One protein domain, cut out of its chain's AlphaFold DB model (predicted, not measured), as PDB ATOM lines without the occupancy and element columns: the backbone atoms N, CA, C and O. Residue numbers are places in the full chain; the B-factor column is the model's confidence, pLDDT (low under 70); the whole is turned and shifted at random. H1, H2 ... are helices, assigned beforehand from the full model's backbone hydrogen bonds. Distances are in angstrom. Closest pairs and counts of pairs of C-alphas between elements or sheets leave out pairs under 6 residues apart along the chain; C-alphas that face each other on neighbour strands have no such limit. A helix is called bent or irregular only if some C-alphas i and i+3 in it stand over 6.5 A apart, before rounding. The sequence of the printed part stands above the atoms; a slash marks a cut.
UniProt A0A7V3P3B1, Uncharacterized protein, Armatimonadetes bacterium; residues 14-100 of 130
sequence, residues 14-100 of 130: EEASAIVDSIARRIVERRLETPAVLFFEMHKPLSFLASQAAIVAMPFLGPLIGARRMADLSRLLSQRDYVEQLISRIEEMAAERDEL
ATOM      1  N   GLU A  14     155.598 120.498 174.456       80.06
ATOM      2  CA  GLU A  14     156.423 119.934 175.527       80.06
ATOM      3  C   GLU A  14     156.704 118.443 175.298       80.06
ATOM      4  O   GLU A  14     157.850 117.998 175.394       80.06
ATOM      5  N   GLU A  15     155.680 117.671 174.924       79.31
ATOM      6  CA  GLU A  15     155.833 116.256 174.573       79.31
ATOM      7  C   GLU A  15     156.675 116.079 173.309       79.31
ATOM      8  O   GLU A  15     157.558 115.219 173.272       79.31
ATOM      9  N   ALA A  16     156.445 116.913 172.291       79.75
ATOM     10  CA  ALA A  16     157.230 116.898 171.061       79.75
ATOM     11  C   ALA A  16     158.715 117.152 171.353       79.75
ATOM     12  O   ALA A  16     159.567 116.390 170.897       79.75
ATOM     13  N   SER A  17     159.021 118.159 172.175       83.25
ATOM     14  CA  SER A  17     160.391 118.468 172.597       83.25
ATOM     15  C   SER A  17     161.041 117.300 173.349       83.25
ATOM     16  O   SER A  17     162.156 116.898 173.017       83.25
ATOM     17  N   ALA A  18     160.323 116.670 174.286       85.50
ATOM     18  CA  ALA A  18     160.836 115.514 175.023       85.50
ATOM     19  C   ALA A  18     161.134 114.306 174.112       85.50
ATOM     20  O   ALA A  18     162.117 113.583 174.316       85.50
ATOM     21  N   ILE A  19     160.299 114.080 173.093       82.69
ATOM     22  CA  ILE A  19     160.507 113.022 172.095       82.69
ATOM     23  C   ILE A  19     161.715 113.355 171.213       82.69
ATOM     24  O   ILE A  19     162.568 112.485 171.019       82.69
ATOM     25  N   VAL A  20     161.816 114.598 170.729       87.94
ATOM     26  CA  VAL A  20     162.958 115.090 169.944       87.94
ATOM     27  C   VAL A  20     164.266 114.848 170.695       87.94
ATOM     28  O   VAL A  20     165.160 114.189 170.163       87.94
ATOM     29  N   ASP A  21     164.348 115.275 171.956       88.88
ATOM     30  CA  ASP A  21     165.540 115.102 172.794       88.88
ATOM     31  C   ASP A  21     165.909 113.627 172.992       88.88
ATOM     32  O   ASP A  21     167.080 113.242 172.928       88.88
ATOM     33  N   SER A  22     164.911 112.774 173.225       86.31
ATOM     34  CA  SER A  22     165.112 111.336 173.424       86.31
ATOM     35  C   SER A  22     165.660 110.648 172.170       86.31
ATOM     36  O   SER A  22     166.561 109.803 172.256       86.31
ATOM     37  N   ILE A  23     165.138 111.010 170.994       86.25
ATOM     38  CA  ILE A  23     165.593 110.473 169.708       86.25
ATOM     39  C   ILE A  23     166.995 110.999 169.383       86.25
ATOM     40  O   ILE A  23     167.874 110.192 169.071       86.25
ATOM     41  N   ALA A  24     167.221 112.310 169.510       89.00
ATOM     42  CA  ALA A  24     168.510 112.942 169.241       89.00
ATOM     43  C   ALA A  24     169.628 112.312 170.081       89.00
ATOM     44  O   ALA A  24     170.634 111.853 169.535       89.00
ATOM     45  N   ARG A  25     169.397 112.152 171.391       91.62
ATOM     46  CA  ARG A  25     170.352 111.509 172.305       91.62
ATOM     47  C   ARG A  25     170.743 110.109 171.838       91.62
ATOM     48  O   ARG A  25     171.925 109.797 171.746       91.62
ATOM     49  N   ARG A  26     169.763 109.273 171.484       87.31
ATOM     50  CA  ARG A  26     170.012 107.896 171.015       87.31
ATOM     51  C   ARG A  26     170.812 107.835 169.716       87.31
ATOM     52  O   ARG A  26     171.558 106.876 169.520       87.31
ATOM     53  N   ILE A  27     170.630 108.806 168.824       90.19
ATOM     54  CA  ILE A  27     171.375 108.905 167.561       90.19
ATOM     55  C   ILE A  27     172.832 109.285 167.841       90.19
ATOM     56  O   ILE A  27     173.745 108.615 167.351       90.19
ATOM     57  N   VAL A  28     173.049 110.302 168.680       91.38
ATOM     58  CA  VAL A  28     174.384 110.800 169.045       91.38
ATOM     59  C   VAL A  28     175.168 109.772 169.863       91.38
ATOM     60  O   VAL A  28     176.347 109.541 169.595       91.38
ATOM     61  N   GLU A  29     174.529 109.070 170.803       89.50
ATOM     62  CA  GLU A  29     175.150 107.961 171.551       89.50
ATOM     63  C   GLU A  29     175.689 106.859 170.624       89.50
ATOM     64  O   GLU A  29     176.690 106.213 170.932       89.50
ATOM     65  N   ARG A  30     175.046 106.660 169.468       88.94
ATOM     66  CA  ARG A  30     175.400 105.631 168.480       88.94
ATOM     67  C   ARG A  30     176.310 106.131 167.359       88.94
ATOM     68  O   ARG A  30     176.668 105.322 166.508       88.94
ATOM     69  N   ARG A  31     176.690 107.416 167.352       90.19
ATOM     70  CA  ARG A  31     177.496 108.048 166.286       90.19
ATOM     71  C   ARG A  31     176.841 107.943 164.897       90.19
ATOM     72  O   ARG A  31     177.502 107.637 163.907       90.19
ATOM     73  N   LEU A  32     175.515 108.114 164.841       92.00
ATOM     74  CA  LEU A  32     174.711 108.020 163.612       92.00
ATOM     75  C   LEU A  32     174.206 109.385 163.120       92.00
ATOM     76  O   LEU A  32     173.212 109.452 162.407       92.00
ATOM     77  N   GLU A  33     174.858 110.479 163.493       91.62
ATOM     78  CA  GLU A  33     174.370 111.845 163.272       91.62
ATOM     79  C   GLU A  33     174.344 112.187 161.789       91.62
ATOM     80  O   GLU A  33     173.297 112.534 161.258       91.62
ATOM     81  N   THR A  34     175.466 112.001 161.091       88.00
ATOM     82  CA  THR A  34     175.572 112.269 159.651       88.00
ATOM     83  C   THR A  34     174.550 111.485 158.816       88.00
ATOM     84  O   THR A  34     173.821 112.115 158.046       88.00
ATOM     85  N   PRO A  35     174.427 110.144 158.937       84.75
ATOM     86  CA  PRO A  35     173.410 109.415 158.185       84.75
ATOM     87  C   PRO A  35     171.982 109.759 158.630       84.75
ATOM     88  O   PRO A  35     171.085 109.751 157.789       84.75
ATOM     89  N   ALA A  36     171.750 110.090 159.906       84.62
ATOM     90  CA  ALA A  36     170.428 110.488 160.386       84.62
ATOM     91  C   ALA A  36     169.999 111.854 159.839       84.62
ATOM     92  O   ALA A  36     168.897 111.964 159.311       84.62
ATOM     93  N   VAL A  37     170.861 112.874 159.908       87.31
ATOM     94  CA  VAL A  37     170.588 114.213 159.361       87.31
ATOM     95  C   VAL A  37     170.301 114.124 157.867       87.31
ATOM     96  O   VAL A  37     169.275 114.627 157.416       87.31
ATOM     97  N   LEU A  38     171.135 113.403 157.108       83.56
ATOM     98  CA  LEU A  38     170.904 113.186 155.679       83.56
ATOM     99  C   LEU A  38     169.564 112.484 155.418       83.56
ATOM    100  O   LEU A  38     168.806 112.898 154.543       83.56
ATOM    101  N   PHE A  39     169.257 111.430 156.178       83.75
ATOM    102  CA  PHE A  39     167.982 110.727 156.067       83.75
ATOM    103  C   PHE A  39     166.803 111.671 156.314       83.75
ATOM    104  O   PHE A  39     165.884 111.714 155.497       83.75
ATOM    105  N   PHE A  40     166.833 112.448 157.398       84.62
ATOM    106  CA  PHE A  40     165.745 113.361 157.729       84.62
ATOM    107  C   PHE A  40     165.614 114.497 156.714       84.62
ATOM    108  O   PHE A  40     164.495 114.764 156.297       84.62
ATOM    109  N   GLU A  41     166.710 115.093 156.234       81.81
ATOM    110  CA  GLU A  41     166.710 116.108 155.166       81.81
ATOM    111  C   GLU A  41     166.017 115.616 153.893       81.81
ATOM    112  O   GLU A  41     165.095 116.259 153.387       81.81
ATOM    113  N   MET A  42     166.397 114.429 153.408       75.62
ATOM    114  CA  MET A  42     165.785 113.837 152.213       75.62
ATOM    115  C   MET A  42     164.290 113.542 152.399       75.62
ATOM    116  O   MET A  42     163.533 113.559 151.429       75.62
ATOM    117  N   HIS A  43     163.858 113.281 153.636       72.00
ATOM    118  CA  HIS A  43     162.476 112.935 153.971       72.00
ATOM    119  C   HIS A  43     161.695 114.087 154.628       72.00
ATOM    120  O   HIS A  43     160.534 113.900 154.982       72.00
ATOM    121  N   LYS A  44     162.238 115.311 154.700       72.00
ATOM    122  CA  LYS A  44     161.473 116.517 155.066       72.00
ATOM    123  C   LYS A  44     160.160 116.679 154.281       72.00
ATOM    124  O   LYS A  44     159.132 116.920 154.924       72.00
ATOM    125  N   PRO A  45     160.116 116.506 152.937       65.25
ATOM    126  CA  PRO A  45     158.861 116.602 152.182       65.25
ATOM    127  C   PRO A  45     157.895 115.450 152.486       65.25
ATOM    128  O   PRO A  45     156.699 115.552 152.211       65.25
ATOM    129  N   LEU A  46     158.389 114.365 153.091       64.44
ATOM    130  CA  LEU A  46     157.577 113.222 153.471       64.44
ATOM    131  C   LEU A  46     156.633 113.533 154.633       64.44
ATOM    132  O   LEU A  46     155.717 112.752 154.826       64.44
ATOM    133  N   SER A  47     156.769 114.658 155.347       61.25
ATOM    134  CA  SER A  47     155.818 115.050 156.406       61.25
ATOM    135  C   SER A  47     154.363 115.055 155.914       61.25
ATOM    136  O   SER A  47     153.452 114.629 156.621       61.25
ATOM    137  N   PHE A  48     154.159 115.434 154.647       59.28
ATOM    138  CA  PHE A  48     152.853 115.415 153.986       59.28
ATOM    139  C   PHE A  48     152.373 113.998 153.604       59.28
ATOM    140  O   PHE A  48     151.175 113.734 153.578       59.28
ATOM    141  N   LEU A  49     153.297 113.074 153.322       60.38
ATOM    142  CA  LEU A  49     153.006 111.682 152.945       60.38
ATOM    143  C   LEU A  49     152.975 110.729 154.152       60.38
ATOM    144  O   LEU A  49     152.360 109.666 154.087       60.38
ATOM    145  N   ALA A  50     153.628 111.104 155.252       57.97
ATOM    146  CA  ALA A  50     153.828 110.297 156.448       57.97
ATOM    147  C   ALA A  50     152.506 109.990 157.152       57.97
ATOM    148  O   ALA A  50     152.300 108.860 157.586       57.97
ATOM    149  N   SER A  51     151.581 110.950 157.194       59.44
ATOM    150  CA  SER A  51     150.252 110.785 157.794       59.44
ATOM    151  C   SER A  51     149.400 109.725 157.082       59.44
ATOM    152  O   SER A  51     148.598 109.059 157.730       59.44
ATOM    153  N   GLN A  52     149.618 109.489 155.783       58.78
ATOM    154  CA  GLN A  52     148.968 108.400 155.038       58.78
ATOM    155  C   GLN A  52     149.804 107.109 155.037       58.78
ATOM    156  O   GLN A  52     149.263 106.009 155.155       58.78
ATOM    157  N   ALA A  53     151.133 107.220 154.967       62.00
ATOM    158  CA  ALA A  53     152.038 106.072 154.968       62.00
ATOM    159  C   ALA A  53     152.061 105.330 156.317       62.00
ATOM    160  O   ALA A  53     152.149 104.102 156.337       62.00
ATOM    161  N   ALA A  54     151.937 106.041 157.441       61.78
ATOM    162  CA  ALA A  54     151.934 105.446 158.775       61.78
ATOM    163  C   ALA A  54     150.737 104.511 158.999       61.78
ATOM    164  O   ALA A  54     150.910 103.432 159.565       61.78
ATOM    165  N   ILE A  55     149.555 104.873 158.488       60.34
ATOM    166  CA  ILE A  55     148.336 104.052 158.567       60.34
ATOM    167  C   ILE A  55     148.535 102.720 157.827       60.34
ATOM    168  O   ILE A  55     148.151 101.663 158.326       60.34
ATOM    169  N   VAL A  56     149.199 102.752 156.669       61.47
ATOM    170  CA  VAL A  56     149.476 101.559 155.849       61.47
ATOM    171  C   VAL A  56     150.634 100.722 156.412       61.47
ATOM    172  O   VAL A  56     150.625  99.498 156.294       61.47
ATOM    173  N   ALA A  57     151.621 101.351 157.055       59.72
ATOM    174  CA  ALA A  57     152.799 100.674 157.606       59.72
ATOM    175  C   ALA A  57     152.566 100.038 158.994       59.72
ATOM    176  O   ALA A  57     153.269  99.093 159.369       59.72
ATOM    177  N   MET A  58     151.569 100.516 159.748       59.94
ATOM    178  CA  MET A  58     151.178 100.024 161.080       59.94
ATOM    179  C   MET A  58     151.035  98.494 161.208       59.94
ATOM    180  O   MET A  58     151.658  97.940 162.120       59.94
ATOM    181  N   PRO A  59     150.291  97.773 160.339       59.56
ATOM    182  CA  PRO A  59     150.105  96.325 160.487       59.56
ATOM    183  C   PRO A  59     151.398  95.510 160.334       59.56
ATOM    184  O   PRO A  59     151.469  94.388 160.830       59.56
ATOM    185  N   PHE A  60     152.429  96.069 159.693       64.56
ATOM    186  CA  PHE A  60     153.693  95.376 159.435       64.56
ATOM    187  C   PHE A  60     154.788  95.745 160.444       64.56
ATOM    188  O   PHE A  60     155.543  94.879 160.880       64.56
ATOM    189  N   LEU A  61     154.877  97.022 160.839       57.22
ATOM    190  CA  LEU A  61     155.948  97.531 161.710       57.22
ATOM    191  C   LEU A  61     155.574  97.561 163.203       57.22
ATOM    192  O   LEU A  61     156.462  97.550 164.060       57.22
ATOM    193  N   GLY A  62     154.275  97.558 163.527       59.75
ATOM    194  CA  GLY A  62     153.757  97.599 164.899       59.75
ATOM    195  C   GLY A  62     154.307  96.501 165.824       59.75
ATOM    196  O   GLY A  62     154.740  96.836 166.931       59.75
ATOM    197  N   PRO A  63     154.370  95.223 165.395       65.75
ATOM    198  CA  PRO A  63     154.918  94.136 166.213       65.75
ATOM    199  C   PRO A  63     156.432  94.222 166.474       65.75
ATOM    200  O   PRO A  63     156.901  93.667 167.463       65.75
ATOM    201  N   LEU A  64     157.200  94.900 165.611       60.31
ATOM    202  CA  LEU A  64     158.669  94.927 165.669       60.31
ATOM    203  C   LEU A  64     159.215  96.115 166.479       60.31
ATOM    204  O   LEU A  64     160.192  95.979 167.210       60.31
ATOM    205  N   ILE A  65     158.584  97.286 166.342       61.66
ATOM    206  CA  ILE A  65     159.049  98.560 166.928       61.66
ATOM    207  C   ILE A  65     158.203  98.962 168.153       61.66
ATOM    208  O   ILE A  65     158.668  99.697 169.032       61.66
ATOM    209  N   GLY A  66     156.979  98.431 168.250       65.69
ATOM    210  CA  GLY A  66     155.986  98.781 169.259       65.69
ATOM    211  C   GLY A  66     155.106  99.946 168.807       65.69
ATOM    212  O   GLY A  66     155.592 101.035 168.499       65.69
ATOM    213  N   ALA A  67     153.792  99.724 168.820       62.69
ATOM    214  CA  ALA A  67     152.765 100.656 168.350       62.69
ATOM    215  C   ALA A  67     152.914 102.098 168.868       62.69
ATOM    216  O   ALA A  67     152.789 103.045 168.097       62.69
ATOM    217  N   ARG A  68     153.241 102.268 170.156       65.44
ATOM    218  CA  ARG A  68     153.372 103.592 170.782       65.44
ATOM    219  C   ARG A  68     154.546 104.397 170.222       65.44
ATOM    220  O   ARG A  68     154.369 105.546 169.855       65.44
ATOM    221  N   ARG A  69     155.714 103.767 170.040       66.38
ATOM    222  CA  ARG A  69     156.883 104.434 169.437       66.38
ATOM    223  C   ARG A  69     156.642 104.789 167.975       66.38
ATOM    224  O   ARG A  69     157.150 105.800 167.508       66.38
ATOM    225  N   MET A  70     155.891 103.951 167.260       66.69
ATOM    226  CA  MET A  70     155.519 104.223 165.875       66.69
ATOM    227  C   MET A  70     154.556 105.412 165.780       66.69
ATOM    228  O   MET A  70     154.715 106.237 164.887       66.69
ATOM    229  N   ALA A  71     153.600 105.528 166.708       66.00
ATOM    230  CA  ALA A  71     152.712 106.683 166.795       66.00
ATOM    231  C   ALA A  71     153.497 107.966 167.099       66.00
ATOM    232  O   ALA A  71     153.368 108.936 166.360       66.00
ATOM    233  N   ASP A  72     154.377 107.937 168.102       67.62
ATOM    234  CA  ASP A  72     155.218 109.082 168.471       67.62
ATOM    235  C   ASP A  72     156.094 109.537 167.291       67.62
ATOM    236  O   ASP A  72     156.141 110.721 166.954       67.62
ATOM    237  N   LEU A  73     156.738 108.582 166.605       67.62
ATOM    238  CA  LEU A  73     157.561 108.857 165.429       67.62
ATOM    239  C   LEU A  73     156.725 109.389 164.263       67.62
ATOM    240  O   LEU A  73     157.121 110.356 163.625       67.62
ATOM    241  N   SER A  74     155.567 108.788 163.986       67.69
ATOM    242  CA  SER A  74     154.663 109.247 162.930       67.69
ATOM    243  C   SER A  74     154.211 110.680 163.176       67.69
ATOM    244  O   SER A  74     154.258 111.487 162.256       67.69
ATOM    245  N   ARG A  75     153.795 111.006 164.404       69.50
ATOM    246  CA  ARG A  75     153.312 112.343 164.764       69.50
ATOM    247  C   ARG A  75     154.428 113.389 164.645       69.50
ATOM    248  O   ARG A  75     154.190 114.458 164.087       69.50
ATOM    249  N   LEU A  76     155.645 113.061 165.093       70.31
ATOM    250  CA  LEU A  76     156.820 113.926 164.946       70.31
ATOM    251  C   LEU A  76     157.170 114.141 163.469       70.31
ATOM    252  O   LEU A  76     157.355 115.275 163.038       70.31
ATOM    253  N   LEU A  77     157.201 113.067 162.676       72.25
ATOM    254  CA  LEU A  77     157.517 113.138 161.249       72.25
ATOM    255  C   LEU A  77     156.408 113.792 160.416       72.25
ATOM    256  O   LEU A  77     156.699 114.261 159.326       72.25
ATOM    257  N   SER A  78     155.158 113.841 160.888       68.69
ATOM    258  CA  SER A  78     154.046 114.498 160.182       68.69
ATOM    259  C   SER A  78     154.134 116.025 160.171       68.69
ATOM    260  O   SER A  78     153.464 116.653 159.351       68.69
ATOM    261  N   GLN A  79     154.953 116.642 161.029       74.69
ATOM    262  CA  GLN A  79     155.158 118.090 161.028       74.69
ATOM    263  C   GLN A  79     156.601 118.428 160.676       74.69
ATOM    264  O   GLN A  79     157.538 118.089 161.399       74.69
ATOM    265  N   ARG A  80     156.769 119.177 159.583       78.06
ATOM    266  CA  ARG A  80     158.085 119.596 159.097       78.06
ATOM    267  C   ARG A  80     158.893 120.323 160.176       78.06
ATOM    268  O   ARG A  80     160.093 120.096 160.282       78.06
ATOM    269  N   ASP A  81     158.237 121.141 160.993       81.38
ATOM    270  CA  ASP A  81     158.893 121.939 162.032       81.38
ATOM    271  C   ASP A  81     159.516 121.079 163.139       81.38
ATOM    272  O   ASP A  81     160.563 121.439 163.675       81.38
ATOM    273  N   TYR A  82     158.931 119.922 163.464       83.06
ATOM    274  CA  TYR A  82     159.524 118.997 164.434       83.06
ATOM    275  C   TYR A  82     160.666 118.177 163.833       83.06
ATOM    276  O   TYR A  82     161.619 117.852 164.539       83.06
ATOM    277  N   VAL A  83     160.618 117.887 162.529       82.75
ATOM    278  CA  VAL A  83     161.744 117.267 161.812       82.75
ATOM    279  C   VAL A  83     162.946 118.212 161.775       82.75
ATOM    280  O   VAL A  83     164.065 117.778 162.034       82.75
ATOM    281  N   GLU A  84     162.723 119.503 161.515       86.25
ATOM    282  CA  GLU A  84     163.771 120.532 161.587       86.25
ATOM    283  C   GLU A  84     164.360 120.631 163.001       86.25
ATOM    284  O   GLU A  84     165.575 120.554 163.165       86.25
ATOM    285  N   GLN A  85     163.509 120.700 164.034       87.69
ATOM    286  CA  GLN A  85     163.958 120.710 165.432       87.69
ATOM    287  C   GLN A  85     164.778 119.466 165.788       87.69
ATOM    288  O   GLN A  85     165.792 119.575 166.475       87.69
ATOM    289  N   LEU A  86     164.377 118.290 165.298       87.50
ATOM    290  CA  LEU A  86     165.118 117.053 165.512       87.50
ATOM    291  C   LEU A  86     166.500 117.089 164.858       87.50
ATOM    292  O   LEU A  86     167.477 116.712 165.501       87.50
ATOM    293  N   ILE A  87     166.590 117.552 163.610       87.81
ATOM    294  CA  ILE A  87     167.868 117.702 162.903       87.81
ATOM    295  C   ILE A  87     168.786 118.652 163.673       87.81
ATOM    296  O   ILE A  87     169.899 118.259 164.021       87.81
ATOM    297  N   SER A  88     168.302 119.851 164.012       92.38
ATOM    298  CA  SER A  88     169.091 120.833 164.762       92.38
ATOM    299  C   SER A  88     169.554 120.284 166.110       92.38
ATOM    300  O   SER A  88     170.709 120.471 166.486       92.38
ATOM    301  N   ARG A  89     168.691 119.545 166.820       93.12
ATOM    302  CA  ARG A  89     169.045 118.978 168.125       93.12
ATOM    303  C   ARG A  89     170.083 117.859 168.029       93.12
ATOM    304  O   ARG A  89     170.936 117.750 168.906       93.12
ATOM    305  N   ILE A  90     170.036 117.040 166.973       90.44
ATOM    306  CA  ILE A  90     171.070 116.030 166.694       90.44
ATOM    307  C   ILE A  90     172.424 116.710 166.472       90.44
ATOM    308  O   ILE A  90     173.417 116.268 167.044       90.44
ATOM    309  N   GLU A  91     172.463 117.770 165.662       92.31
ATOM    310  CA  GLU A  91     173.697 118.508 165.366       92.31
ATOM    311  C   GLU A  91     174.279 119.183 166.613       92.31
ATOM    312  O   GLU A  91     175.477 119.063 166.870       92.31
ATOM    313  N   GLU A  92     173.434 119.829 167.419       93.38
ATOM    314  CA  GLU A  92     173.834 120.483 168.670       93.38
ATOM    315  C   GLU A  92     174.439 119.480 169.662       93.38
ATOM    316  O   GLU A  92     175.580 119.640 170.091       93.38
ATOM    317  N   MET A  93     173.735 118.379 169.950       93.00
ATOM    318  CA  MET A  93     174.232 117.338 170.859       93.00
ATOM    319  C   MET A  93     175.516 116.662 170.343       93.00
ATOM    320  O   MET A  93     176.361 116.231 171.133       93.00
ATOM    321  N   ALA A  94     175.672 116.531 169.022       90.94
ATOM    322  CA  ALA A  94     176.890 115.997 168.421       90.94
ATOM    323  C   ALA A  94     178.086 116.932 168.647       90.94
ATOM    324  O   ALA A  94     179.157 116.457 169.034       90.94
ATOM    325  N   ALA A  95     177.877 118.237 168.444       91.06
ATOM    326  CA  ALA A  95     178.877 119.271 168.677       91.06
ATOM    327  C   ALA A  95     179.277 119.334 170.159       91.06
ATOM    328  O   ALA A  95     180.463 119.210 170.460       91.06
ATOM    329  N   GLU A  96     178.301 119.388 171.077       91.44
ATOM    330  CA  GLU A  96     178.530 119.355 172.532       91.44
ATOM    331  C   GLU A  96     179.407 118.156 172.939       91.44
ATOM    332  O   GLU A  96     180.381 118.283 173.684       91.44
ATOM    333  N   ARG A  97     179.095 116.961 172.422       90.94
ATOM    334  CA  ARG A  97     179.876 115.751 172.706       90.94
ATOM    335  C   ARG A  97     181.299 115.842 172.156       90.94
ATOM    336  O   ARG A  97     182.236 115.377 172.811       90.94
ATOM    337  N   ASP A  98     181.470 116.342 170.937       86.25
ATOM    338  CA  ASP A  98     182.783 116.391 170.301       86.25
ATOM    339  C   ASP A  98     183.699 117.416 170.997       86.25
ATOM    340  O   ASP A  98     184.855 117.073 171.274       86.25
ATOM    341  N   GLU A  99     183.149 118.557 171.436       87.06
ATOM    342  CA  GLU A  99     183.800 119.536 172.323       87.06
ATOM    343  C   GLU A  99     184.257 118.899 173.644       87.06
ATOM    344  O   GLU A  99     185.426 119.015 174.022       87.06
ATOM    345  N   LEU A 100     183.376 118.140 174.310       82.06
ATOM    346  CA  LEU A 100     183.699 117.406 175.542       82.06
ATOM    347  C   LEU A 100     184.782 116.330 175.334       82.06
ATOM    348  O   LEU A 100     185.504 115.986 176.270       82.06
TER     349      LEU A 100
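AT A GLANCE: This is residues 14 to 100 of the 130 residues of an uncharacterized protein of Armatimonadetes bacterium (UniProt A0A7V3P3B1). The longest helix, H2, is bent, and its two arms belong to two parts of an elongated body. In one part H1 and H2a pack on H4, H1 crossing it slantwise and H2a running nearly alongside; in the other, H2b folds back through H3 as a helical hairpin, set crosswise to H4. The 87 printed residues hold four named helices, H1 to H4 in chain order, and no named strand; the class is all helix. The whole is compact, with a radius of gyration of the C-alphas of 13.3 A, and spans 42 by 26 by 25 A.

HOW THE PARTS SIT: H2, residues 33 to 65, was assigned as one helix by its hydrogen bonds but is bent: C-alphas 42 and 45 are 7.5 A apart. Its arms, H2a, residues 33 to 42, and H2b, residues 45 to 65, stand at a steep tilt of 58 degrees. H2b is irregular, with C-alphas 56 and 59 7.0 A apart, and has a kink of 81 degrees near residue 56. H2b and H3, residues 67 to 77, touch as a hairpin at a shallow tilt of 13 degrees, closest at the C-alphas of Ser 47 and Leu 77, 5.5 A. H2a touches H4, residues 80 to 100, opposite ways at a shallow tilt of 17 degrees, closest at the C-alphas of Val 37 and Ile 87, 5.7 A. H1, residues 14 to 29, touches H4 the same way at a steep tilt of 44 degrees, closest at the C-alphas of Ala 24 and Ile 90, 4.8 A. H1 and H2b are apart. Every O i to N i+4 pair is within hydrogen-bond range in H1, H2a, H3 and H4; in H2b 8 of 17 are, beside 7 of 18 O i to N i+3 pairs.

IN THESE COORDINATES: H1 begins at C-alpha 14 (156.423, 119.934, 175.527) and is 22.6 A long. H2b is 23.3 A long. H4 is 30.5 A long and ends at C-alpha 100 (183.699, 117.406, 175.542).

THE WHOLE: The two C-alphas farthest apart, those of Pro 59 and Glu 99, are 42.6 A apart. The printed part has no cut, and its three links are tight. The mean pLDDT of the printed part is 77.2; residues 45 to 75 and residue 78 are under 70.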